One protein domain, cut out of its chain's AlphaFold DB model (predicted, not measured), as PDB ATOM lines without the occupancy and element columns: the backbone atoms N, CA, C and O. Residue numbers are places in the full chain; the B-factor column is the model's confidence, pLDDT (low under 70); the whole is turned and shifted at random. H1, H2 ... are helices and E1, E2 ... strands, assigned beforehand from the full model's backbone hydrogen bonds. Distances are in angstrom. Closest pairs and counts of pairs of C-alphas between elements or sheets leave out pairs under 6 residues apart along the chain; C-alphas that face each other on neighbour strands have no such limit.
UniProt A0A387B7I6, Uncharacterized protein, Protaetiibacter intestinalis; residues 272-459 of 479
ATOM      1  N   ALA A 272     264.896 201.174 271.172       97.00
ATOM      2  CA  ALA A 272     264.141 201.414 272.399       97.00
ATOM      3  C   ALA A 272     264.839 202.440 273.304       97.00
ATOM      4  O   ALA A 272     264.182 203.345 273.833       97.00
ATOM      5  N   GLU A 273     266.157 202.325 273.411       97.75
ATOM      6  CA  GLU A 273     267.072 203.202 274.124       97.75
ATOM      7  C   GLU A 273     267.059 204.588 273.483       97.75
ATOM      8  O   GLU A 273     266.772 205.568 274.174       97.75
ATOM      9  N   LEU A 274     267.195 204.666 272.153       98.00
ATOM     10  CA  LEU A 274     267.086 205.929 271.421       98.00
ATOM     11  C   LEU A 274     265.739 206.620 271.674       98.00
ATOM     12  O   LEU A 274     265.688 207.800 272.020       98.00
ATOM     13  N   ARG A 275     264.616 205.897 271.572       98.12
ATOM     14  CA  ARG A 275     263.287 206.469 271.859       98.12
ATOM     15  C   ARG A 275     263.168 206.982 273.293       98.12
ATOM     16  O   ARG A 275     262.499 207.991 273.517       98.12
ATOM     17  N   ARG A 276     263.763 206.285 274.268       98.44
ATOM     18  CA  ARG A 276     263.796 206.723 275.671       98.44
ATOM     19  C   ARG A 276     264.638 207.991 275.822       98.44
ATOM     20  O   ARG A 276     264.143 208.944 276.418       98.44
ATOM     21  N   ALA A 277     265.826 208.030 275.228       98.00
ATOM     22  CA  ALA A 277     266.708 209.193 275.247       98.00
ATOM     23  C   ALA A 277     266.047 210.422 274.607       98.00
ATOM     24  O   ALA A 277     266.072 211.497 275.191       98.00
ATOM     25  N   ILE A 278     265.340 210.262 273.482       98.50
ATOM     26  CA  ILE A 278     264.573 211.351 272.849       98.50
ATOM     27  C   ILE A 278     263.489 211.895 273.789       98.50
ATOM     28  O   ILE A 278     263.306 213.108 273.888       98.50
ATOM     29  N   ARG A 279     262.747 211.023 274.489       98.50
ATOM     30  CA  ARG A 279     261.731 211.470 275.461       98.50
ATOM     31  C   ARG A 279     262.353 212.263 276.607       98.50
ATOM     32  O   ARG A 279     261.803 213.296 276.973       98.50
ATOM     33  N   ASN A 280     263.479 211.793 277.135       97.75
ATOM     34  CA  ASN A 280     264.194 212.464 278.216       97.75
ATOM     35  C   ASN A 280     264.787 213.799 277.747       97.75
ATOM     36  O   ASN A 280     264.565 214.816 278.389       97.75
ATOM     37  N   ALA A 281     265.424 213.839 276.574       97.50
ATOM     38  CA  ALA A 281     265.981 215.064 276.003       97.50
ATOM     39  C   ALA A 281     264.908 216.145 275.798       97.50
ATOM     40  O   ALA A 281     265.143 217.309 276.092       97.50
ATOM     41  N   ARG A 282     263.688 215.777 275.383       97.75
ATOM     42  CA  ARG A 282     262.576 216.741 275.286       97.75
ATOM     43  C   ARG A 282     262.165 217.354 276.625       97.75
ATOM     44  O   ARG A 282     261.620 218.454 276.630       97.75
ATOM     45  N   LYS A 283     262.359 216.630 277.727       97.12
ATOM     46  CA  LYS A 283     262.027 217.086 279.079       97.12
ATOM     47  C   LYS A 283     263.168 217.907 279.684       97.12
ATOM     48  O   LYS A 283     262.918 218.964 280.252       97.12
ATOM     49  N   ASP A 284     264.394 217.416 279.534       95.62
ATOM     50  CA  ASP A 284     265.560 217.866 280.299       95.62
ATOM     51  C   ASP A 284     266.582 218.642 279.431       95.62
ATOM     52  O   ASP A 284     267.636 219.056 279.906       95.62
ATOM     53  N   GLY A 285     266.288 218.839 278.141       95.44
ATOM     54  CA  GLY A 285     267.157 219.464 277.133       95.44
ATOM     55  C   GLY A 285     268.154 218.488 276.501       95.44
ATOM     56  O   GLY A 285     268.397 218.529 275.297       95.44
ATOM     57  N   THR A 286     268.688 217.552 277.283       96.69
ATOM     58  CA  THR A 286     269.683 216.566 276.833       96.69
ATOM     59  C   THR A 286     269.481 215.212 277.503       96.69
ATOM     60  O   THR A 286     269.020 215.139 278.638       96.69
ATOM     61  N   SER A 287     269.878 214.130 276.842       96.12
ATOM     62  CA  SER A 287     269.925 212.789 277.425       96.12
ATOM     63  C   SER A 287     271.097 211.995 276.861       96.12
ATOM     64  O   SER A 287     271.521 212.241 275.735       96.12
ATOM     65  N   PHE A 288     271.599 211.038 277.637       96.38
ATOM     66  CA  PHE A 288     272.676 210.140 277.244       96.38
ATOM     67  C   PHE A 288     272.240 208.681 277.363       96.38
ATOM     68  O   PHE A 288     271.448 208.335 278.244       96.38
ATOM     69  N   PHE A 289     272.762 207.839 276.478       96.50
ATOM     70  CA  PHE A 289     272.755 206.387 276.625       96.50
ATOM     71  C   PHE A 289     273.956 205.789 275.887       96.50
ATOM     72  O   PHE A 289     274.449 206.393 274.933       96.50
ATOM     73  N   SER A 290     274.384 204.593 276.283       96.38
ATOM     74  CA  SER A 290     275.364 203.808 275.535       96.38
ATOM     75  C   SER A 290     274.791 202.496 275.017       96.38
ATOM     76  O   SER A 290     273.718 202.038 275.419       96.38
ATOM     77  N   VAL A 291     275.519 201.919 274.070       95.50
ATOM     78  CA  VAL A 291     275.276 200.621 273.464       95.50
ATOM     79  C   VAL A 291     276.532 199.782 273.672       95.50
ATOM     80  O   VAL A 291     277.605 200.121 273.166       95.50
ATOM     81  N   ASP A 292     276.386 198.704 274.443       91.38
ATOM     82  CA  ASP A 292     277.427 197.719 274.774       91.38
ATOM     83  C   ASP A 292     278.747 198.316 275.316       91.38
ATOM     84  O   ASP A 292     279.807 197.715 275.163       91.38
ATOM     85  N   GLY A 293     278.720 199.526 275.896       89.31
ATOM     86  CA  GLY A 293     279.930 200.252 276.323       89.31
ATOM     87  C   GLY A 293     280.891 200.621 275.180       89.31
ATOM     88  O   GLY A 293     281.992 201.107 275.426       89.31
ATOM     89  N   TYR A 294     280.487 200.383 273.929       91.56
ATOM     90  CA  TYR A 294     281.266 200.625 272.716       91.56
ATOM     91  C   TYR A 294     280.950 201.996 272.110       91.56
ATOM     92  O   TYR A 294     281.862 202.743 271.745       91.56
ATOM     93  N   ALA A 295     279.661 202.338 272.037       95.69
ATOM     94  CA  ALA A 295     279.192 203.602 271.490       95.69
ATOM     95  C   ALA A 295     278.260 204.316 272.473       95.69
ATOM     96  O   ALA A 295     277.307 203.720 272.966       95.69
ATOM     97  N   GLY A 296     278.509 205.596 272.744       96.38
ATOM     98  CA  GLY A 296     277.630 206.470 273.519       96.38
ATOM     99  C   GLY A 296     276.961 207.515 272.643       96.38
ATOM    100  O   GLY A 296     277.515 207.937 271.633       96.38
ATOM    101  N   TYR A 297     275.779 207.963 273.040       97.38
ATOM    102  CA  TYR A 297     274.963 208.890 272.269       97.38
ATOM    103  C   TYR A 297     274.429 209.987 273.176       97.38
ATOM    104  O   TYR A 297     273.713 209.711 274.138       97.38
ATOM    105  N   ILE A 298     274.730 211.237 272.836       97.12
ATOM    106  CA  ILE A 298     274.078 212.409 273.413       97.12
ATOM    107  C   ILE A 298     272.957 212.830 272.474       97.12
ATOM    108  O   ILE A 298     273.189 213.159 271.312       97.12
ATOM    109  N   VAL A 299     271.738 212.852 272.995       97.75
ATOM    110  CA  VAL A 299     270.554 213.363 272.310       97.75
ATOM    111  C   VAL A 299     270.222 214.722 272.905       97.75
ATOM    112  O   VAL A 299     269.927 214.809 274.096       97.75
ATOM    113  N   ALA A 300     270.253 215.773 272.093       97.62
ATOM    114  CA  ALA A 300     269.898 217.130 272.493       97.62
ATOM    115  C   ALA A 300     268.600 217.561 271.810       97.62
ATOM    116  O   ALA A 300     268.388 217.272 270.631       97.62
ATOM    117  N   TYR A 301     267.740 218.260 272.547       97.81
ATOM    118  CA  TYR A 301     266.499 218.824 272.039       97.81
ATOM    119  C   TYR A 301     266.360 220.288 272.451       97.81
ATOM    120  O   TYR A 301     266.453 220.626 273.630       97.81
ATOM    121  N   ASN A 302     266.050 221.137 271.477       97.69
ATOM    122  CA  ASN A 302     265.727 222.538 271.687       97.69
ATOM    123  C   ASN A 302     264.609 222.945 270.706       97.69
ATOM    124  O   ASN A 302     264.794 222.822 269.492       97.69
ATOM    125  N   PRO A 303     263.437 223.415 271.185       97.19
ATOM    126  CA  PRO A 303     262.323 223.787 270.311       97.19
ATOM    127  C   PRO A 303     262.648 224.935 269.342       97.19
ATOM    128  O   PRO A 303     262.013 225.002 268.283       97.19
ATOM    129  N   GLU A 304     263.636 225.768 269.684       96.44
ATOM    130  CA  GLU A 304     264.145 226.887 268.878       96.44
ATOM    131  C   GLU A 304     265.285 226.475 267.927       96.44
ATOM    132  O   GLU A 304     265.756 227.280 267.128       96.44
ATOM    133  N   GLY A 305     265.708 225.209 267.977       95.62
ATOM    134  CA  GLY A 305     266.836 224.679 267.214       95.62
ATOM    135  C   GLY A 305     268.057 224.424 268.095       95.62
ATOM    136  O   GLY A 305     268.417 225.236 268.945       95.62
ATOM    137  N   VAL A 306     268.683 223.264 267.908       96.00
ATOM    138  CA  VAL A 306     269.841 222.833 268.693       96.00
ATOM    139  C   VAL A 306     271.093 223.593 268.264       96.00
ATOM    140  O   VAL A 306     271.379 223.775 267.080       96.00
ATOM    141  N   THR A 307     271.872 223.995 269.258       94.00
ATOM    142  CA  THR A 307     273.123 224.738 269.143       94.00
ATOM    143  C   THR A 307     274.257 223.998 269.859       94.00
ATOM    144  O   THR A 307     274.005 223.163 270.729       94.00
ATOM    145  N   PRO A 308     275.534 224.319 269.577       91.88
ATOM    146  CA  PRO A 308     276.656 223.728 270.309       91.88
ATOM    147  C   PRO A 308     276.590 223.919 271.835       91.88
ATOM    148  O   PRO A 308     277.027 223.044 272.580       91.88
ATOM    149  N   SER A 309     276.012 225.025 272.322       92.88
ATOM    150  CA  SER A 309     275.846 225.279 273.762       92.88
ATOM    151  C   SER A 309     274.912 224.287 274.454       92.88
ATOM    152  O   SER A 309     275.104 224.013 275.639       92.88
ATOM    153  N   ASP A 310     273.947 223.713 273.729       94.00
ATOM    154  CA  ASP A 310     273.028 222.717 274.289       94.00
ATOM    155  C   ASP A 310     273.781 221.442 274.703       94.00
ATOM    156  O   ASP A 310     273.477 220.847 275.733       94.00
ATOM    157  N   PHE A 311     274.836 221.074 273.967       89.44
ATOM    158  CA  PHE A 311     275.705 219.946 274.314       89.44
ATOM    159  C   PHE A 311     276.683 220.264 275.449       89.44
ATOM    160  O   PHE A 311     277.027 219.377 276.224       89.44
ATOM    161  N   GLN A 312     277.137 221.515 275.560       87.38
ATOM    162  CA  GLN A 312     278.104 221.921 276.586       87.38
ATOM    163  C   GLN A 312     277.479 221.997 277.978       87.38
ATOM    164  O   GLN A 312     278.109 221.602 278.957       87.38
ATOM    165  N   ARG A 313     276.243 222.502 278.075       82.38
ATOM    166  CA  ARG A 313     275.584 222.765 279.360       82.38
ATOM    167  C   ARG A 313     275.391 221.503 280.202       82.38
ATOM    168  O   ARG A 313     275.505 221.569 281.419       82.38
ATOM    169  N   ASN A 314     275.121 220.381 279.544       78.75
ATOM    170  CA  ASN A 314     274.782 219.110 280.178       78.75
ATOM    171  C   ASN A 314     275.641 217.967 279.618       78.75
ATOM    172  O   ASN A 314     275.152 216.859 279.387       78.75
ATOM    173  N   PHE A 315     276.916 218.247 279.342       86.44
ATOM    174  CA  PHE A 315     277.820 217.239 278.805       86.44
ATOM    175  C   PHE A 315     277.999 216.096 279.826       86.44
ATOM    176  O   PHE A 315     278.464 216.354 280.941       86.44
ATOM    177  N   PRO A 316     277.658 214.838 279.490       85.88
ATOM    178  CA  PRO A 316     277.641 213.720 280.430       85.88
ATOM    179  C   PRO A 316     279.057 213.163 280.639       85.88
ATOM    180  O   PRO A 316     279.366 212.039 280.252       85.88
ATOM    181  N   LYS A 317     279.947 213.973 281.223       86.25
ATOM    182  CA  LYS A 317     281.370 213.637 281.383       86.25
ATOM    183  C   LYS A 317     281.580 212.340 282.169       86.25
ATOM    184  O   LYS A 317     282.407 211.529 281.765       86.25
ATOM    185  N   GLU A 318     280.839 212.165 283.261       86.00
ATOM    186  CA  GLU A 318     280.910 210.971 284.113       86.00
ATOM    187  C   GLU A 318     280.482 209.732 283.327       86.00
ATOM    188  O   GLU A 318     281.294 208.841 283.146       86.00
ATOM    189  N   ALA A 319     279.299 209.739 282.704       84.44
ATOM    190  CA  ALA A 319     278.826 208.597 281.917       84.44
ATOM    191  C   ALA A 319     279.744 208.251 280.728       84.44
ATOM    192  O   ALA A 319     279.975 207.081 280.446       84.44
ATOM    193  N   LEU A 320     280.319 209.246 280.042       83.69
ATOM    194  CA  LEU A 320     281.303 208.987 278.983       83.69
ATOM    195  C   LEU A 320     282.582 208.340 279.524       83.69
ATOM    196  O   LEU A 320     283.173 207.503 278.845       83.69
ATOM    197  N   THR A 321     283.011 208.727 280.724       83.44
ATOM    198  CA  THR A 321     284.190 208.141 281.368       83.44
ATOM    199  C   THR A 321     283.860 206.735 281.861       83.44
ATOM    200  O   THR A 321     284.530 205.788 281.485       83.44
ATOM    201  N   ASP A 322     282.778 206.566 282.609       84.69
ATOM    202  CA  ASP A 322     282.445 205.302 283.262       84.69
ATOM    203  C   ASP A 322     281.997 204.219 282.269       84.69
ATOM    204  O   ASP A 322     282.303 203.042 282.455       84.69
ATOM    205  N   GLU A 323     281.276 204.592 281.205       85.69
ATOM    206  CA  GLU A 323     280.705 203.617 280.269       85.69
ATOM    207  C   GLU A 323     281.604 203.348 279.056       85.69
ATOM    208  O   GLU A 323     281.666 202.208 278.587       85.69
ATOM    209  N   LEU A 324     282.295 204.368 278.530       85.88
ATOM    210  CA  LEU A 324     283.071 204.221 277.294       85.88
ATOM    211  C   LEU A 324     284.572 204.106 277.533       85.88
ATOM    212  O   LEU A 324     285.221 203.429 276.743       85.88
ATOM    213  N   HIS A 325     285.145 204.735 278.563       85.38
ATOM    214  CA  HIS A 325     286.589 204.669 278.801       85.38
ATOM    215  C   HIS A 325     287.017 203.270 279.265       85.38
ATOM    216  O   HIS A 325     286.318 202.612 280.035       85.38
ATOM    217  N   VAL A 326     288.187 202.814 278.811       82.88
ATOM    218  CA  VAL A 326     288.787 201.547 279.248       82.88
ATOM    219  C   VAL A 326     290.054 201.859 280.029       82.88
ATOM    220  O   VAL A 326     291.104 202.063 279.433       82.88
ATOM    221  N   GLU A 327     289.977 201.954 281.353       80.75
ATOM    222  CA  GLU A 327     291.122 202.368 282.176       80.75
ATOM    223  C   GLU A 327     292.410 201.586 281.839       80.75
ATOM    224  O   GLU A 327     292.400 200.366 281.690       80.75
ATOM    225  N   GLY A 328     293.527 202.305 281.671       77.44
ATOM    226  CA  GLY A 328     294.835 201.713 281.360       77.44
ATOM    227  C   GLY A 328     295.047 201.285 279.902       77.44
ATOM    228  O   GLY A 328     296.156 200.889 279.551       77.44
ATOM    229  N   HIS A 329     294.043 201.397 279.027       81.06
ATOM    230  CA  HIS A 329     294.191 200.989 277.630       81.06
ATOM    231  C   HIS A 329     294.877 202.072 276.773       81.06
ATOM    232  O   HIS A 329     294.385 203.193 276.618       81.06
ATOM    233  N   GLU A 330     295.983 201.707 276.116       79.94
ATOM    234  CA  GLU A 330     296.788 202.605 275.260       79.94
ATOM    235  C   GLU A 330     296.049 203.163 274.024       79.94
ATOM    236  O   GLU A 330     296.508 204.117 273.402       79.94
ATOM    237  N   ARG A 331     294.898 202.580 273.654       77.81
ATOM    238  CA  ARG A 331     294.110 202.918 272.455       77.81
ATOM    239  C   ARG A 331     292.775 203.574 272.790       77.81
ATOM    240  O   ARG A 331     291.894 203.622 271.934       77.81
ATOM    241  N   ASN A 332     292.625 204.096 274.010       83.25
ATOM    242  CA  ASN A 332     291.479 204.922 274.387       83.25
ATOM    243  C   ASN A 332     291.417 206.177 273.523       83.25
ATOM    244  O   ASN A 332     291.950 207.235 273.857       83.25
ATOM    245  N   SER A 333     290.754 206.042 272.389       84.06
ATOM    246  CA  SER A 333     290.558 207.103 271.431       84.06
ATOM    247  C   SER A 333     289.083 207.141 271.078       84.06
ATOM    248  O   SER A 333     288.457 206.126 270.762       84.06
ATOM    249  N   MET A 334     288.524 208.339 271.208       87.69
ATOM    250  CA  MET A 334     287.113 208.586 270.982       87.69
ATOM    251  C   MET A 334     286.929 209.173 269.593       87.69
ATOM    252  O   MET A 334     287.463 210.242 269.288       87.69
ATOM    253  N   LEU A 335     286.149 208.494 268.762       88.75
ATOM    254  CA  LEU A 335     285.624 209.072 267.534       88.75
ATOM    255  C   LEU A 335     284.317 209.806 267.853       88.75
ATOM    256  O   LEU A 335     283.443 209.252 268.516       88.75
ATOM    257  N   LEU A 336     284.194 211.039 267.364       91.50
ATOM    258  CA  LEU A 336     283.001 211.875 267.489       91.50
ATOM    259  C   LEU A 336     282.317 212.003 266.133       91.50
ATOM    260  O   LEU A 336     282.981 212.340 265.154       91.50
ATOM    261  N   GLN A 337     281.006 211.779 266.088       92.38
ATOM    262  CA  GLN A 337     280.210 211.867 264.865       92.38
ATOM    263  C   GLN A 337     278.815 212.435 265.146       92.38
ATOM    264  O   GLN A 337     278.312 212.377 266.268       92.38
ATOM    265  N   THR A 338     278.174 213.001 264.126       92.38
ATOM    266  CA  THR A 338     276.773 213.441 264.201       92.38
ATOM    267  C   THR A 338     275.862 212.411 263.553       92.38
ATOM    268  O   THR A 338     276.164 211.915 262.474       92.38
ATOM    269  N   VAL A 339     274.719 212.122 264.175       90.44
ATOM    270  CA  VAL A 339     273.689 211.227 263.637       90.44
ATOM    271  C   VAL A 339     272.396 212.037 263.435       90.44
ATOM    272  O   VAL A 339     271.932 212.697 264.367       90.44
ATOM    273  N   PRO A 340     271.767 211.999 262.248       90.12
ATOM    274  CA  PRO A 340     272.125 211.205 261.072       90.12
ATOM    275  C   PRO A 340     273.299 211.775 260.262       90.12
ATOM    276  O   PRO A 340     273.785 212.864 260.545       90.12
ATOM    277  N   LEU A 341     273.726 211.017 259.244       86.38
ATOM    278  CA  LEU A 341     274.814 211.375 258.327       86.38
ATOM    279  C   LEU A 341     274.653 212.767 257.717       86.38
ATOM    280  O   LEU A 341     273.573 213.118 257.222       86.38
ATOM    281  N   THR A 342     275.761 213.499 257.664       86.00
ATOM    282  CA  THR A 342     275.871 214.771 256.944       86.00
ATOM    283  C   THR A 342     276.217 214.535 255.471       86.00
ATOM    284  O   THR A 342     276.457 213.400 255.055       86.00
ATOM    285  N   ASP A 343     276.221 215.590 254.652       81.50
ATOM    286  CA  ASP A 343     276.659 215.481 253.256       81.50
ATOM    287  C   ASP A 343     278.174 215.243 253.117       81.50
ATOM    288  O   ASP A 343     278.615 214.770 252.069       81.50
ATOM    289  N   GLU A 344     278.958 215.507 254.166       80.25
ATOM    290  CA  GLU A 344     280.398 215.222 254.221       80.25
ATOM    291  C   GLU A 344     280.679 213.709 254.315       80.25
ATOM    292  O   GLU A 344     281.670 213.225 253.767       80.25
ATOM    293  N   ASP A 345     279.746 212.940 254.887       79.94
ATOM    294  CA  ASP A 345     279.856 211.491 255.112       79.94
ATOM    295  C   ASP A 345     279.178 210.652 254.008       79.94
ATOM    296  O   ASP A 345     278.801 209.491 254.192       79.94
ATOM    297  N   ALA A 346     278.990 211.230 252.820       79.38
ATOM    298  CA  ALA A 346     278.204 210.622 251.745       79.38
ATOM    299  C   ALA A 346     278.798 209.322 251.158       79.38
ATOM    300  O   ALA A 346     278.116 208.619 250.401       79.38
ATOM    301  N   SER A 347     280.053 208.994 251.477       81.06
ATOM    302  CA  SER A 347     280.781 207.848 250.915       81.06
ATOM    303  C   SER A 347     280.187 206.493 251.312       81.06
ATOM    304  O   SER A 347     280.196 205.579 250.492       81.06
ATOM    305  N   PHE A 348     279.611 206.379 252.513       85.31
ATOM    306  CA  PHE A 348     278.985 205.150 253.024       85.31
ATOM    307  C   PHE A 348     277.470 205.296 253.264       85.31
ATOM    308  O   PHE A 348     276.815 204.409 253.810       85.31
ATOM    309  N   ALA A 349     276.868 206.398 252.803       86.00
ATOM    310  CA  ALA A 349     275.439 206.664 252.978       86.00
ATOM    311  C   ALA A 349     274.520 205.618 252.312       86.00
ATOM    312  O   ALA A 349     273.362 205.476 252.713       86.00
ATOM    313  N   SER A 350     275.003 204.881 251.306       87.69
ATOM    314  CA  SER A 350     274.255 203.782 250.681       87.69
ATOM    315  C   SER A 350     274.135 202.541 251.570       87.69
ATOM    316  O   SER A 350     273.232 201.742 251.348       87.69
ATOM    317  N   GLU A 351     274.989 202.388 252.584       90.81
ATOM    318  CA  GLU A 351     274.997 201.221 253.481       90.81
ATOM    319  C   GLU A 351     274.268 201.454 254.797       90.81
ATOM    320  O   GLU A 351     273.940 200.496 255.498       90.81
ATOM    321  N   VAL A 352     274.026 202.722 255.120       92.19
ATOM    322  CA  VAL A 352     273.364 203.144 256.348       92.19
ATOM    323  C   VAL A 352     271.896 203.398 256.078       92.19
ATOM    324  O   VAL A 352     271.535 204.163 255.171       92.19
ATOM    325  N   LEU A 353     271.058 202.815 256.932       93.00
ATOM    326  CA  LEU A 353     269.626 203.063 256.953       93.00
ATOM    327  C   LEU A 353     269.333 204.582 257.016       93.00
ATOM    328  O   LEU A 353     269.768 205.255 257.955       93.00
ATOM    329  N   PRO A 354     268.589 205.158 256.051       94.25
ATOM    330  CA  PRO A 354     268.211 206.567 256.096       94.25
ATOM    331  C   PRO A 354     267.393 206.874 257.355       94.25
ATOM    332  O   PRO A 354     266.514 206.100 257.727       94.25
ATOM    333  N   PHE A 355     267.613 208.031 257.985       94.75
ATOM    334  CA  PHE A 355     266.976 208.350 259.274       94.75
ATOM    335  C   PHE A 355     265.446 208.435 259.228       94.75
ATOM    336  O   PHE A 355     264.786 208.244 260.247       94.75
ATOM    337  N   TYR A 356     264.866 208.656 258.043       95.06
ATOM    338  CA  TYR A 356     263.421 208.548 257.819       95.06
ATOM    339  C   TYR A 356     262.870 207.140 258.106       95.06
ATOM    340  O   TYR A 356     261.671 206.988 258.325       95.06
ATOM    341  N   MET A 357     263.726 206.117 258.112       92.81
ATOM    342  CA  MET A 357     263.374 204.725 258.393       92.81
ATOM    343  C   MET A 357     263.776 204.260 259.798       92.81
ATOM    344  O   MET A 357     263.566 203.090 260.123       92.81
ATOM    345  N   TYR A 358     264.351 205.132 260.633       94.38
ATOM    346  CA  TYR A 358     264.616 204.795 262.031       94.38
ATOM    347  C   TYR A 358     263.304 204.474 262.753       94.38
ATOM    348  O   TYR A 358     262.290 205.147 262.550       94.38
ATOM    349  N   ASP A 359     263.321 203.475 263.639       93.75
ATOM    350  CA  ASP A 359     262.152 203.113 264.450       93.75
ATOM    351  C   ASP A 359     261.984 204.099 265.622       93.75
ATOM    352  O   ASP A 359     262.133 203.782 266.804       93.75
ATOM    353  N   ILE A 360     261.698 205.351 265.283       94.69
ATOM    354  CA  ILE A 360     261.424 206.454 266.203       94.69
ATOM    355  C   ILE A 360     260.082 207.109 265.840       94.69
ATOM    356  O   ILE A 360     259.579 206.942 264.729       94.69
ATOM    357  N   PRO A 361     259.443 207.852 266.763       94.19
ATOM    358  CA  PRO A 361     258.189 208.532 266.456       94.19
ATOM    359  C   PRO A 361     258.330 209.486 265.261       94.19
ATOM    360  O   PRO A 361     259.326 210.200 265.181       94.19
ATOM    361  N   LYS A 362     257.297 209.604 264.408       94.06
ATOM    362  CA  LYS A 362     257.295 210.540 263.258       94.06
ATOM    363  C   LYS A 362     257.691 211.968 263.653       94.06
ATOM    364  O   LYS A 362     258.458 212.626 262.963       94.06
ATOM    365  N   ARG A 363     257.224 212.416 264.824       96.00
ATOM    366  CA  ARG A 363     257.590 213.712 265.409       96.00
ATOM    367  C   ARG A 363     259.102 213.867 265.616       96.00
ATOM    368  O   ARG A 363     259.616 214.950 265.404       96.00
ATOM    369  N   ALA A 364     259.809 212.810 266.018       97.00
ATOM    370  CA  ALA A 364     261.263 212.862 266.168       97.00
ATOM    371  C   ALA A 364     261.972 213.002 264.812       97.00
ATOM    372  O   ALA A 364     262.934 213.748 264.720       97.00
ATOM    373  N   VAL A 365     261.467 212.355 263.755       96.00
ATOM    374  CA  VAL A 365     261.987 212.535 262.386       96.00
ATOM    375  C   VAL A 365     261.818 213.985 261.917       96.00
ATOM    376  O   VAL A 365     262.771 214.572 261.415       96.00
ATOM    377  N   SER A 366     260.642 214.578 262.148       96.12
ATOM    378  CA  SER A 366     260.376 216.001 261.869       96.12
ATOM    379  C   SER A 366     261.315 216.924 262.660       96.12
ATOM    380  O   SER A 366     261.907 217.845 262.102       96.12
ATOM    381  N   GLU A 367     261.538 216.635 263.947       97.56
ATOM    382  CA  GLU A 367     262.446 217.417 264.795       97.56
ATOM    383  C   GLU A 367     263.923 217.281 264.381       97.56
ATOM    384  O   GLU A 367     264.645 218.276 264.452       97.56
ATOM    385  N   LEU A 368     264.374 216.107 263.913       96.81
ATOM    386  CA  LEU A 368     265.704 215.936 263.301       96.81
ATOM    387  C   LEU A 368     265.817 216.776 262.026       96.81
ATOM    388  O   LEU A 368     266.790 217.503 261.838       96.81
ATOM    389  N   LEU A 369     264.798 216.716 261.167       95.75
ATOM    390  CA  LEU A 369     264.761 217.457 259.910       95.75
ATOM    391  C   LEU A 369     264.803 218.977 260.131       95.75
ATOM    392  O   LEU A 369     265.469 219.688 259.379       95.75
ATOM    393  N   SER A 370     264.116 219.476 261.161       95.00
ATOM    394  CA  SER A 370     264.090 220.899 261.508       95.00
ATOM    395  C   SER A 370     265.254 221.344 262.402       95.00
ATOM    396  O   SER A 370     265.258 222.493 262.837       95.00
ATOM    397  N   GLY A 371     266.189 220.452 262.748       95.12
ATOM    398  CA  GLY A 371     267.310 220.750 263.648       95.12
ATOM    399  C   GLY A 371     266.909 221.028 265.103       95.12
ATOM    400  O   GLY A 371     267.695 221.591 265.856       95.12
ATOM    401  N   LYS A 372     265.690 220.656 265.514       97.62
ATOM    402  CA  LYS A 372     265.208 220.772 266.907       97.62
ATOM    403  C   LYS A 372     265.648 219.601 267.772       97.62
ATOM    404  O   LYS A 372     265.632 219.701 268.993       97.62
ATOM    405  N   LEU A 373     266.010 218.494 267.137       98.06
ATOM    406  CA  LEU A 373     266.628 217.331 267.746       98.06
ATOM    407  C   LEU A 373     267.966 217.104 267.042       98.06
ATOM    408  O   LEU A 373     268.029 217.167 265.816       98.06
ATOM    409  N   ALA A 374     269.016 216.819 267.800       97.12
ATOM    410  CA  ALA A 374     270.311 216.425 267.262       97.12
ATOM    411  C   ALA A 374     270.870 215.263 268.079       97.12
ATOM    412  O   ALA A 374     270.632 215.168 269.286       97.12
ATOM    413  N   ILE A 375     271.601 214.373 267.415       97.38
ATOM    414  CA  ILE A 375     272.241 213.226 268.052       97.38
ATOM    415  C   ILE A 375     273.730 213.308 267.739       97.38
ATOM    416  O   ILE A 375     274.126 213.471 266.586       97.38
ATOM    417  N   VAL A 376     274.551 213.208 268.774       95.69
ATOM    418  CA  VAL A 376     276.007 213.155 268.668       95.69
ATOM    419  C   VAL A 376     276.459 211.835 269.265       95.69
ATOM    420  O   VAL A 376     276.088 211.509 270.392       95.69
ATOM    421  N   SER A 377     277.225 211.068 268.504       95.38
ATOM    422  CA  SER A 377     277.730 209.761 268.894       95.38
ATOM    423  C   SER A 377     279.222 209.805 269.195       95.38
ATOM    424  O   SER A 377     279.994 210.549 268.589       95.38
ATOM    425  N   PHE A 378     279.610 208.967 270.144       94.56
ATOM    426  CA  PHE A 378     280.959 208.774 270.638       94.56
ATOM    427  C   PHE A 378     281.271 207.295 270.524       94.56
ATOM    428  O   PHE A 378     280.480 206.476 270.976       94.56
ATOM    429  N   LEU A 379     282.413 206.945 269.959       92.69
ATOM    430  CA  LEU A 379     282.823 205.557 269.790       92.69
ATOM    431  C   LEU A 379     284.206 205.369 270.390       92.69
ATOM    432  O   LEU A 379     285.113 206.115 270.024       92.69
ATOM    433  N   ASN A 380     284.371 204.385 271.280       91.12
ATOM    434  CA  ASN A 380     285.695 204.006 271.770       91.12
ATOM    435  C   ASN A 380     286.271 202.865 270.928       91.12
ATOM    436  O   ASN A 380     285.745 201.752 270.901       91.12
ATOM    437  N   ILE A 381     287.383 203.152 270.262       91.31
ATOM    438  CA  ILE A 381     288.058 202.228 269.351       91.31
ATOM    439  C   ILE A 381     288.714 201.071 270.116       91.31
ATOM    440  O   ILE A 381     288.716 199.944 269.619       91.31
ATOM    441  N   ALA A 382     289.167 201.311 271.353       90.38
ATOM    442  CA  ALA A 382     289.727 200.288 272.236       90.38
ATOM    443  C   ALA A 382     288.769 199.103 272.431       90.38
ATOM    444  O   ALA A 382     289.160 197.955 272.275       90.38
ATOM    445  N   ARG A 383     287.474 199.378 272.637       92.12
ATOM    446  CA  ARG A 383     286.450 198.336 272.832       92.12
ATOM    447  C   ARG A 383     286.296 197.412 271.629       92.12
ATOM    448  O   ARG A 383     285.946 196.248 271.793       92.12
ATOM    449  N   VAL A 384     286.525 197.922 270.417       93.31
ATOM    450  CA  VAL A 384     286.489 197.090 269.208       93.31
ATOM    451  C   VAL A 384     287.758 196.260 269.092       93.31
ATOM    452  O   VAL A 384     287.665 195.093 268.726       93.31
ATOM    453  N   ALA A 385     288.917 196.839 269.415       93.19
ATOM    454  CA  ALA A 385     290.177 196.104 269.464       93.19
ATOM    455  C   ALA A 385     290.091 194.942 270.470       93.19
ATOM    456  O   ALA A 385     290.273 193.801 270.059       93.19
ATOM    457  N   ASP A 386     289.662 195.201 271.711       93.38
ATOM    458  CA  ASP A 386     289.436 194.179 272.748       93.38
ATOM    459  C   ASP A 386     288.496 193.060 272.259       93.38
ATOM    460  O   ASP A 386     288.727 191.865 272.476       93.38
ATOM    461  N   ALA A 387     287.408 193.438 271.579       94.75
ATOM    462  CA  ALA A 387     286.429 192.490 271.057       94.75
ATOM    463  C   ALA A 387     286.997 191.626 269.916       94.75
ATOM    464  O   ALA A 387     286.657 190.447 269.812       94.75
ATOM    465  N   LEU A 388     287.868 192.187 269.074       95.69
ATOM    466  CA  LEU A 388     288.574 191.459 268.018       95.69
ATOM    467  C   LEU A 388     289.666 190.543 268.592       95.69
ATOM    468  O   LEU A 388     289.797 189.409 268.133       95.69
ATOM    469  N   GLU A 389     290.392 190.976 269.623       95.56
ATOM    470  CA  GLU A 389     291.368 190.139 270.339       95.56
ATOM    471  C   GLU A 389     290.700 188.943 271.006       95.56
ATOM    472  O   GLU A 389     291.138 187.805 270.842       95.56
ATOM    473  N   THR A 390     289.569 189.179 271.675       96.19
ATOM    474  CA  THR A 390     288.746 188.116 272.270       96.19
ATOM    475  C   THR A 390     288.273 187.107 271.219       96.19
ATOM    476  O   THR A 390     288.121 185.921 271.511       96.19
ATOM    477  N   LEU A 391     288.056 187.566 269.985       95.31
ATOM    478  CA  LEU A 391     287.671 186.730 268.852       95.31
ATOM    479  C   LEU A 391     288.858 185.944 268.252       95.31
ATOM    480  O   LEU A 391     288.636 185.020 267.473       95.31
ATOM    481  N   GLY A 392     290.099 186.267 268.629       95.81
ATOM    482  CA  GLY A 392     291.319 185.580 268.193       95.81
ATOM    483  C   GLY A 392     292.165 186.342 267.170       95.81
ATOM    484  O   GLY A 392     293.064 185.747 266.575       95.81
ATOM    485  N   TYR A 393     291.894 187.630 266.942       96.62
ATOM    486  CA  TYR A 393     292.756 188.485 266.123       96.62
ATOM    487  C   TYR A 393     293.922 189.056 266.940       96.62
ATOM    488  O   TYR A 393     293.770 189.430 268.095       96.62
ATOM    489  N   GLU A 394     295.081 189.194 266.310       95.69
ATOM    490  CA  GLU A 394     296.182 190.025 266.792       95.69
ATOM    491  C   GLU A 394     295.958 191.475 266.332       95.69
ATOM    492  O   GLU A 394     295.665 191.714 265.157       95.69
ATOM    493  N   ILE A 395     296.118 192.452 267.230       93.19
ATOM    494  CA  ILE A 395     296.023 193.880 266.899       93.19
ATOM    495  C   ILE A 395     297.415 194.449 266.645       93.19
ATOM    496  O   ILE A 395     298.257 194.537 267.536       93.19
ATOM    497  N   ILE A 396     297.636 194.907 265.418       91.50
ATOM    498  CA  ILE A 396     298.917 195.421 264.944       91.50
ATOM    499  C   ILE A 396     298.818 196.945 264.800       91.50
ATOM    500  O   ILE A 396     297.801 197.451 264.316       91.50
ATOM    501  N   PRO A 397     299.840 197.718 265.215       86.81
ATOM    502  CA  PRO A 397     299.895 199.148 264.925       86.81
ATOM    503  C   PRO A 397     299.801 199.425 263.421       86.81
ATOM    504  O   PRO A 397     300.348 198.672 262.619       86.81
ATOM    505  N   ASP A 398     299.145 200.519 263.040       83.00
ATOM    506  CA  ASP A 398     299.073 200.921 261.636       83.00
ATOM    507  C   ASP A 398     300.485 201.179 261.059       83.00
ATOM    508  O   ASP A 398     301.200 202.061 261.552       83.00
ATOM    509  N   PRO A 399     300.915 200.435 260.017       74.44
ATOM    510  CA  PRO A 399     302.236 200.598 259.415       74.44
ATOM    511  C   PRO A 399     302.469 202.009 258.862       74.44
ATOM    512  O   PRO A 399     303.604 202.485 258.837       74.44
ATOM    513  N   ALA A 400     301.402 202.686 258.421       77.19
ATOM    514  CA  ALA A 400     301.487 203.990 257.776       77.19
ATOM    515  C   ALA A 400     301.627 205.150 258.772       77.19
ATOM    516  O   ALA A 400     302.164 206.204 258.423       77.19
ATOM    517  N   SER A 401     301.154 204.992 260.010       69.50
ATOM    518  CA  SER A 401     301.079 206.108 260.955       69.50
ATOM    519  C   SER A 401     302.415 206.429 261.627       69.50
ATOM    520  O   SER A 401     302.538 207.501 262.223       69.50
ATOM    521  N   GLY A 402     303.419 205.537 261.568       61.06
ATOM    522  CA  GLY A 402     304.768 205.718 262.147       61.06
ATOM    523  C   GLY A 402     304.815 205.983 263.666       61.06
ATOM    524  O   GLY A 402     305.886 206.078 264.263       61.06
ATOM    525  N   LYS A 403     303.645 206.109 264.294       61.12
ATOM    526  CA  LYS A 403     303.330 206.316 265.705       61.12
ATOM    527  C   LYS A 403     302.096 205.473 266.011       61.12
ATOM    528  O   LYS A 403     301.269 205.266 265.124       61.12
ATOM    529  N   ALA A 404     301.942 205.052 267.263       63.38
ATOM    530  CA  ALA A 404     300.720 204.429 267.759       63.38
ATOM    531  C   ALA A 404     299.564 205.451 267.757       63.38
ATOM    532  O   ALA A 404     299.237 206.039 268.786       63.38
ATOM    533  N   ASP A 405     298.978 205.734 266.590       71.81
ATOM    534  CA  ASP A 405     297.678 206.391 266.534       71.81
ATOM    535  C   ASP A 405     296.671 205.388 267.088       71.81
ATOM    536  O   ASP A 405     296.310 204.433 266.411       71.81
ATOM    537  N   GLY A 406     296.227 205.590 268.330       71.50
ATOM    538  CA  GLY A 406     295.265 204.702 268.982       71.50
ATOM    539  C   GLY A 406     293.938 204.566 268.229       71.50
ATOM    540  O   GLY A 406     293.138 203.703 268.583       71.50
ATOM    541  N   ARG A 407     293.710 205.395 267.200       75.88
ATOM    542  CA  ARG A 407     292.557 205.310 266.310       75.88
ATOM    543  C   ARG A 407     292.753 204.284 265.198       75.88
ATOM    544  O   ARG A 407     291.791 203.629 264.828       75.88
ATOM    545  N   SER A 408     293.961 204.143 264.657       82.94
ATOM    546  CA  SER A 408     294.219 203.286 263.496       82.94
ATOM    547  C   SER A 408     294.997 202.041 263.898       82.94
ATOM    548  O   SER A 408     296.047 202.113 264.533       82.94
ATOM    549  N   PHE A 409     294.484 200.881 263.512       89.94
ATOM    550  CA  PHE A 409     295.152 199.607 263.717       89.94
ATOM    551  C   PHE A 409     294.848 198.664 262.561       89.94
ATOM    552  O   PHE A 409     293.888 198.849 261.808       89.94
ATOM    553  N   TRP A 410     295.682 197.646 262.438       92.81
ATOM    554  CA  TRP A 410     295.447 196.492 261.594       92.81
ATOM    555  C   TRP A 410     295.137 195.294 262.475       92.81
ATOM    556  O   TRP A 410     295.477 195.248 263.655       92.81
ATOM    557  N   THR A 411     294.458 194.326 261.895       93.81
ATOM    558  CA  THR A 411     294.148 193.057 262.533       93.81
ATOM    559  C   THR A 411     294.838 191.962 261.747       93.81
ATOM    560  O   THR A 411     294.826 191.995 260.515       93.81
ATOM    561  N   ARG A 412     295.422 190.990 262.441       95.69
ATOM    562  CA  ARG A 412     295.953 189.774 261.833       95.69
ATOM    563  C   ARG A 412     295.255 188.564 262.416       95.69
ATOM    564  O   ARG A 412     295.073 188.469 263.624       95.69
ATOM    565  N   ALA A 413     294.891 187.621 261.565       95.94
ATOM    566  CA  ALA A 413     294.434 186.310 261.996       95.94
ATOM    567  C   ALA A 413     295.088 185.222 261.157       95.94
ATOM    568  O   ALA A 413     295.337 185.407 259.968       95.94
ATOM    569  N   THR A 414     295.335 184.071 261.777       96.06
ATOM    570  CA  THR A 414     295.772 182.872 261.060       96.06
ATOM    571  C   THR A 414     294.570 181.964 260.849       96.06
ATOM    572  O   THR A 414     294.007 181.429 261.802       96.06
ATOM    573  N   LEU A 415     294.178 181.802 259.591       95.44
ATOM    574  CA  LEU A 415     293.142 180.875 259.160       95.44
ATOM    575  C   LEU A 415     293.767 179.486 258.982       95.44
ATOM    576  O   LEU A 415     294.770 179.356 258.283       95.44
ATOM    577  N   ASN A 416     293.193 178.457 259.606       96.06
ATOM    578  CA  ASN A 416     293.759 177.104 259.615       96.06
ATOM    579  C   ASN A 416     292.836 176.117 258.894       96.06
ATOM    580  O   ASN A 416     291.729 175.849 259.356       96.06
ATOM    581  N   TRP A 417     293.321 175.552 257.792       96.88
ATOM    582  CA  TRP A 417     292.744 174.403 257.102       96.88
ATOM    583  C   TRP A 417     293.499 173.121 257.482       96.88
ATOM    584  O   TRP A 417     294.642 173.196 257.939       96.88
ATOM    585  N   PRO A 418     292.913 171.931 257.254       96.19
ATOM    586  CA  PRO A 418     293.646 170.670 257.364       96.19
ATOM    587  C   PRO A 418     294.909 170.620 256.488       96.19
ATOM    588  O   PRO A 418     295.905 170.014 256.878       96.19
ATOM    589  N   GLU A 419     294.871 171.256 255.316       95.50
ATOM    590  CA  GLU A 419     295.933 171.234 254.307       95.50
ATOM    591  C   GLU A 419     297.000 172.326 254.508       95.50
ATOM    592  O   GLU A 419     298.084 172.234 253.930       95.50
ATOM    593  N   GLY A 420     296.725 173.353 255.319       92.88
ATOM    594  CA  GLY A 420     297.644 174.473 255.520       92.88
ATOM    595  C   GLY A 420     297.051 175.646 256.303       92.88
ATOM    596  O   GLY A 420     295.867 175.684 256.623       92.88
ATOM    597  N   SER A 421     297.890 176.633 256.611       93.50
ATOM    598  CA  SER A 421     297.490 177.858 257.311       93.50
ATOM    599  C   SER A 421     297.746 179.090 256.452       93.50
ATOM    600  O   SER A 421     298.753 179.152 255.746       93.50
ATOM    601  N   PHE A 422     296.890 180.098 256.571       93.06
ATOM    602  CA  PHE A 422     297.029 181.362 255.861       93.06
ATOM    603  C   PHE A 422     296.851 182.546 256.812       93.06
ATOM    604  O   PHE A 422     295.826 182.655 257.485       93.06
ATOM    605  N   ALA A 423     297.833 183.445 256.861       92.75
ATOM    606  CA  ALA A 423     297.722 184.679 257.629       92.75
ATOM    607  C   ALA A 423     297.009 185.746 256.795       92.75
ATOM    608  O   ALA A 423     297.450 186.081 255.698       92.75
ATOM    609  N   ILE A 424     295.913 186.282 257.324       91.12
ATOM    610  CA  ILE A 424     295.224 187.436 256.757       91.12
ATOM    611  C   ILE A 424     295.527 188.668 257.594       91.12
ATOM    612  O   ILE A 424     295.532 188.602 258.823       91.12
ATOM    613  N   GLU A 425     295.739 189.792 256.922       92.06
ATOM    614  CA  GLU A 425     295.851 191.102 257.547       92.06
ATOM    615  C   GLU A 425     294.783 192.015 256.959       92.06
ATOM    616  O   GLU A 425     294.608 192.070 255.742       92.06
ATOM    617  N   THR A 426     294.031 192.700 257.817       90.38
ATOM    618  CA  THR A 426     292.993 193.638 257.376       90.38
ATOM    619  C   THR A 426     293.034 194.914 258.211       90.38
ATOM    620  O   THR A 426     293.308 194.838 259.413       90.38
ATOM    621  N   PRO A 427     292.763 196.091 257.619       91.12
ATOM    622  CA  PRO A 427     292.665 197.328 258.386       91.12
ATOM    623  C   PRO A 427     291.504 197.255 259.387       91.12
ATOM    624  O   PRO A 427     290.582 196.451 259.232       91.12
ATOM    625  N   ALA A 428     291.521 198.124 260.401       89.88
ATOM    626  CA  ALA A 428     290.421 198.250 261.352       89.88
ATOM    627  C   ALA A 428     289.063 198.373 260.626       89.88
ATOM    628  O   ALA A 428     288.975 199.059 259.598       89.88
ATOM    629  N   PRO A 429     287.981 197.763 261.155       92.44
ATOM    630  CA  PRO A 429     286.675 197.705 260.496       92.44
ATOM    631  C   PRO A 429     285.903 199.037 260.598       92.44
ATOM    632  O   PRO A 429     284.744 199.085 261.009       92.44
ATOM    633  N   TRP A 430     286.541 200.143 260.212       91.00
ATOM    634  CA  TRP A 430     286.038 201.514 260.304       91.00
ATOM    635  C   TRP A 430     284.666 201.702 259.673       91.00
ATOM    636  O   TRP A 430     283.792 202.360 260.232       91.00
ATOM    637  N   ARG A 431     284.454 201.098 258.506       90.62
ATOM    638  CA  ARG A 431     283.185 201.200 257.787       90.62
ATOM    639  C   ARG A 431     282.050 200.564 258.590       90.62
ATOM    640  O   ARG A 431     281.009 201.185 258.778       90.62
ATOM    641  N   GLN A 432     282.272 199.368 259.133       92.69
ATOM    642  CA  GLN A 432     281.312 198.668 259.991       92.69
ATOM    643  C   GLN A 432     281.086 199.396 261.315       92.69
ATOM    644  O   GLN A 432     279.953 199.424 261.792       92.69
ATOM    645  N   MET A 433     282.129 200.001 261.886       94.38
ATOM    646  CA  MET A 433     282.016 200.851 263.070       94.38
ATOM    647  C   MET A 433     281.061 202.026 262.823       94.38
ATOM    648  O   MET A 433     280.118 202.231 263.585       94.38
ATOM    649  N   LEU A 434     281.257 202.762 261.723       93.12
ATOM    650  CA  LEU A 434     280.405 203.894 261.355       93.12
ATOM    651  C   LEU A 434     278.966 203.447 261.074       93.12
ATOM    652  O   LEU A 434     278.029 204.026 261.622       93.12
ATOM    653  N   ILE A 435     278.770 202.382 260.290       93.44
ATOM    654  CA  ILE A 435     277.430 201.831 260.027       93.44
ATOM    655  C   ILE A 435     276.736 201.454 261.337       93.44
ATOM    656  O   ILE A 435     275.591 201.846 261.558       93.44
ATOM    657  N   SER A 436     277.437 200.744 262.225       94.94
ATOM    658  CA  SER A 436     276.884 200.304 263.507       94.94
ATOM    659  C   SER A 436     276.480 201.487 264.375       94.94
ATOM    660  O   SER A 436     275.387 201.504 264.931       94.94
ATOM    661  N   MET A 437     277.310 202.523 264.417       95.19
ATOM    662  CA  MET A 437     277.025 203.751 265.148       95.19
ATOM    663  C   MET A 437     275.810 204.513 264.581       95.19
ATOM    664  O   MET A 437     274.968 204.984 265.341       95.19
ATOM    665  N   HIS A 438     275.650 204.604 263.257       95.19
ATOM    666  CA  HIS A 438     274.487 205.271 262.654       95.19
ATOM    667  C   HIS A 438     273.194 204.440 262.697       95.19
ATOM    668  O   HIS A 438     272.103 205.000 262.577       95.19
ATOM    669  N   GLU A 439     273.289 203.121 262.853       95.38
ATOM    670  CA  GLU A 439     272.138 202.218 262.985       95.38
ATOM    671  C   GLU A 439     271.871 201.785 264.439       95.38
ATOM    672  O   GLU A 439     270.985 200.959 264.679       95.38
ATOM    673  N   PHE A 440     272.587 202.373 265.407       96.88
ATOM    674  CA  PHE A 440     272.481 202.085 266.843       96.88
ATOM    675  C   PHE A 440     272.651 200.587 267.155       96.88
ATOM    676  O   PHE A 440     271.901 199.995 267.938       96.88
ATOM    677  N   LEU A 441     273.623 199.967 266.490       95.88
ATOM    678  CA  LEU A 441     273.991 198.565 266.632       95.88
ATOM    679  C   LEU A 441     275.091 198.378 267.680       95.88
ATOM    680  O   LEU A 441     275.877 199.283 267.965       95.88
ATOM    681  N   GLY A 442     275.125 197.172 268.240       95.06
ATOM    682  CA  GLY A 442     276.132 196.736 269.202       95.06
ATOM    683  C   GLY A 442     277.504 196.464 268.596       95.06
ATOM    684  O   GLY A 442     277.647 196.313 267.380       95.06
ATOM    685  N   VAL A 443     278.513 196.305 269.458       95.00
ATOM    686  CA  VAL A 443     279.882 195.934 269.037       95.00
ATOM    687  C   VAL A 443     279.904 194.597 268.286       95.00
ATOM    688  O   VAL A 443     280.696 194.403 267.367       95.00
ATOM    689  N   SER A 444     278.961 193.705 268.603       94.62
ATOM    690  CA  SER A 444     278.754 192.433 267.903       94.62
ATOM    691  C   SER A 444     278.545 192.609 266.395       94.62
ATOM    692  O   SER A 444     279.071 191.823 265.613       94.62
ATOM    693  N   SER A 445     277.845 193.664 265.964       94.00
ATOM    694  CA  SER A 445     277.619 193.954 264.540       94.00
ATOM    695  C   SER A 445     278.893 194.415 263.825       94.00
ATOM    696  O   SER A 445     279.042 194.178 262.626       94.00
ATOM    697  N   VAL A 446     279.836 195.015 264.559       94.00
ATOM    698  CA  VAL A 446     281.145 195.431 264.037       94.00
ATOM    699  C   VAL A 446     282.060 194.230 263.827       94.00
ATOM    700  O   VAL A 446     282.713 194.136 262.790       94.00
ATOM    701  N   ILE A 447     282.094 193.302 264.789       95.00
ATOM    702  CA  ILE A 447     282.987 192.134 264.743       95.00
ATOM    703  C   ILE A 447     282.403 190.953 263.956       95.00
ATOM    704  O   ILE A 447     283.147 190.054 263.576       95.00
ATOM    705  N   ALA A 448     281.097 190.937 263.665       93.50
ATOM    706  CA  ALA A 448     280.456 189.829 262.953       93.50
ATOM    707  C   ALA A 448     281.091 189.508 261.580       93.50
ATOM    708  O   ALA A 448     281.256 188.323 261.277       93.50
ATOM    709  N   PRO A 449     281.499 190.488 260.747       91.12
ATOM    710  CA  PRO A 449     282.236 190.192 259.515       91.12
ATOM    711  C   PRO A 449     283.619 189.574 259.757       91.12
ATOM    712  O   PRO A 449     284.025 188.679 259.016       91.12
ATOM    713  N   ALA A 450     284.323 189.997 260.812       92.62
ATOM    714  CA  ALA A 450     285.599 189.401 261.207       92.62
ATOM    715  C   ALA A 450     285.393 187.946 261.668       92.62
ATOM    716  O   ALA A 450     286.063 187.036 261.190       92.62
ATOM    717  N   ALA A 451     284.363 187.686 262.477       93.50
ATOM    718  CA  ALA A 451     284.002 186.332 262.897       93.50
ATOM    719  C   ALA A 451     283.673 185.427 261.701       93.50
ATOM    720  O   ALA A 451     284.140 184.294 261.630       93.50
ATOM    721  N   ALA A 452     282.924 185.942 260.720       92.12
ATOM    722  CA  ALA A 452     282.636 185.205 259.490       92.12
ATOM    723  C   ALA A 452     283.904 184.906 258.671       92.12
ATOM    724  O   ALA A 452     283.956 183.895 257.973       92.12
ATOM    725  N   THR A 453     284.920 185.769 258.757       91.81
ATOM    726  CA  THR A 453     286.216 185.562 258.101       91.81
ATOM    727  C   THR A 453     287.014 184.447 258.778       91.81
ATOM    728  O   THR A 453     287.590 183.616 258.084       91.81
ATOM    729  N   LEU A 454     287.008 184.360 260.111       93.44
ATOM    730  CA  LEU A 454     287.648 183.244 260.825       93.44
ATOM    731  C   LEU A 454     287.004 181.885 260.521       93.44
ATOM    732  O   LEU A 454     287.681 180.863 260.567       93.44
ATOM    733  N   ASP A 455     285.720 181.875 260.168       93.38
ATOM    734  CA  ASP A 455     284.970 180.670 259.792       93.38
ATOM    735  C   ASP A 455     285.179 180.254 258.319       93.38
ATOM    736  O   ASP A 455     284.572 179.300 257.828       93.38
ATOM    737  N   LEU A 456     286.043 180.958 257.579       92.94
ATOM    738  CA  LEU A 456     286.371 180.627 256.191       92.94
ATOM    739  C   LEU A 456     286.830 179.179 255.987       92.94
ATOM    740  O   LEU A 456     286.318 178.555 255.050       92.94
ATOM    741  N   PRO A 457     287.722 178.610 256.827       95.25
ATOM    742  CA  PRO A 457     288.187 177.243 256.629       95.25
ATOM    743  C   PRO A 457     287.095 176.179 256.708       95.25
ATOM    744  O   PRO A 457     287.215 175.125 256.090       95.25
ATOM    745  N   ALA A 458     285.997 176.466 257.412       93.62
ATOM    746  CA  ALA A 458     284.841 175.578 257.473       93.62
ATOM    747  C   ALA A 458     283.935 175.678 256.229       93.62
ATOM    748  O   ALA A 458     283.080 174.817 256.017       93.62
ATOM    749  N   ARG A 459     284.085 176.731 255.414       91.56
ATOM    750  CA  ARG A 459     283.165 177.072 254.312       91.56
ATOM    751  C   ARG A 459     283.774 176.911 252.928       91.56
ATOM    752  O   ARG A 459     283.045 176.635 251.978       91.56
TER     753      ARG A 459
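AT A GLANCE: This is residues 272 to 459 of the 479 residues of an uncharacterized protein of Protaetiibacter intestinalis (UniProt A0A387B7I6). The domain is elongated, with two lobes: at one end a strongly twisted four-stranded sheet, E1 E2 E4 E3, with H1 and H6 over one face and H2 and H3 over the other; at the other end a three-stranded sheet, E5 E6 E7, with H5 over it and the long hairpin E6 and E7 reaching the far end. H7 touches both H5 and H6 where the lobes meet. The printed part has 188 residues, with eight named helices and seven named strands in the order H1 E1 E2 H2 H3 E3 H4 E4 H5 E5 E6 E7 H6 H7 H8; both sheets are antiparallel and the class is mixed, helices and strands. The whole is compact, with a radius of gyration of the C-alphas of 18.5 A and spans of 64 by 35 by 27 A.

IN THESE COORDINATES: H1, residues 272 to 284, begins at C-alpha 272 (264.141, 201.414, 272.399) and measures 18.3 A from first to last C-alpha. E1 is 286 to 291, E2 295 to 301 (19.8 A), H2 308 to 313, H3 317 to 324, E3 334 to 339 and H4 362 to 369. E4, 373 to 380, measures 23.6 A. H5 is 381 to 390 and E5 394 to 397. E6, 409 to 417, measures 26.2 A, and E7, 420 to 427, 23.6 A. H6 is 430 to 438, H7 443 to 454 and H8 456 to 459, ending at C-alpha 459 (283.165, 177.072, 254.312).

HOW THE PARTS SIT: H1 is on the first sheet at a height of 6.8 A, along the strands. N 289 and O 297 of the hairpin E1 and E2 are 3.1 A apart, N 298 and O 376 of E2 and E4 2.8 A, and N 337 and O 377 of E4 and E3 3.0 A, within hydrogen-bond range. E2, H2 H3, E3 form a split strand-helix-strand unit, two strands running the same way with E4 between them, its crossover right-handed. H4 only grazes this sheet. E5 E6 E7 form a meander, each strand the antiparallel neighbour of the one before; N 396 and O 410 are 2.8 A apart, as are N 415 and O 422. H5 touches H7 at a steep tilt of 41 degrees, the C-alphas of Leu 388 and Ile 447 closest at 6.5 A. H8 only grazes the second sheet. Every O i to N i+4 pair is within hydrogen-bond range in H1 to H6, and 6 of 8 in H7; H8 is too short for one.

THE WHOLE: The C-alphas farthest apart, of Glu 304 and Glu 419, are 65.7 A apart. The printed part has no cut; the links E3 to H4 and E5 to E6 are long. Residues 401 to 404 have pLDDT under 70.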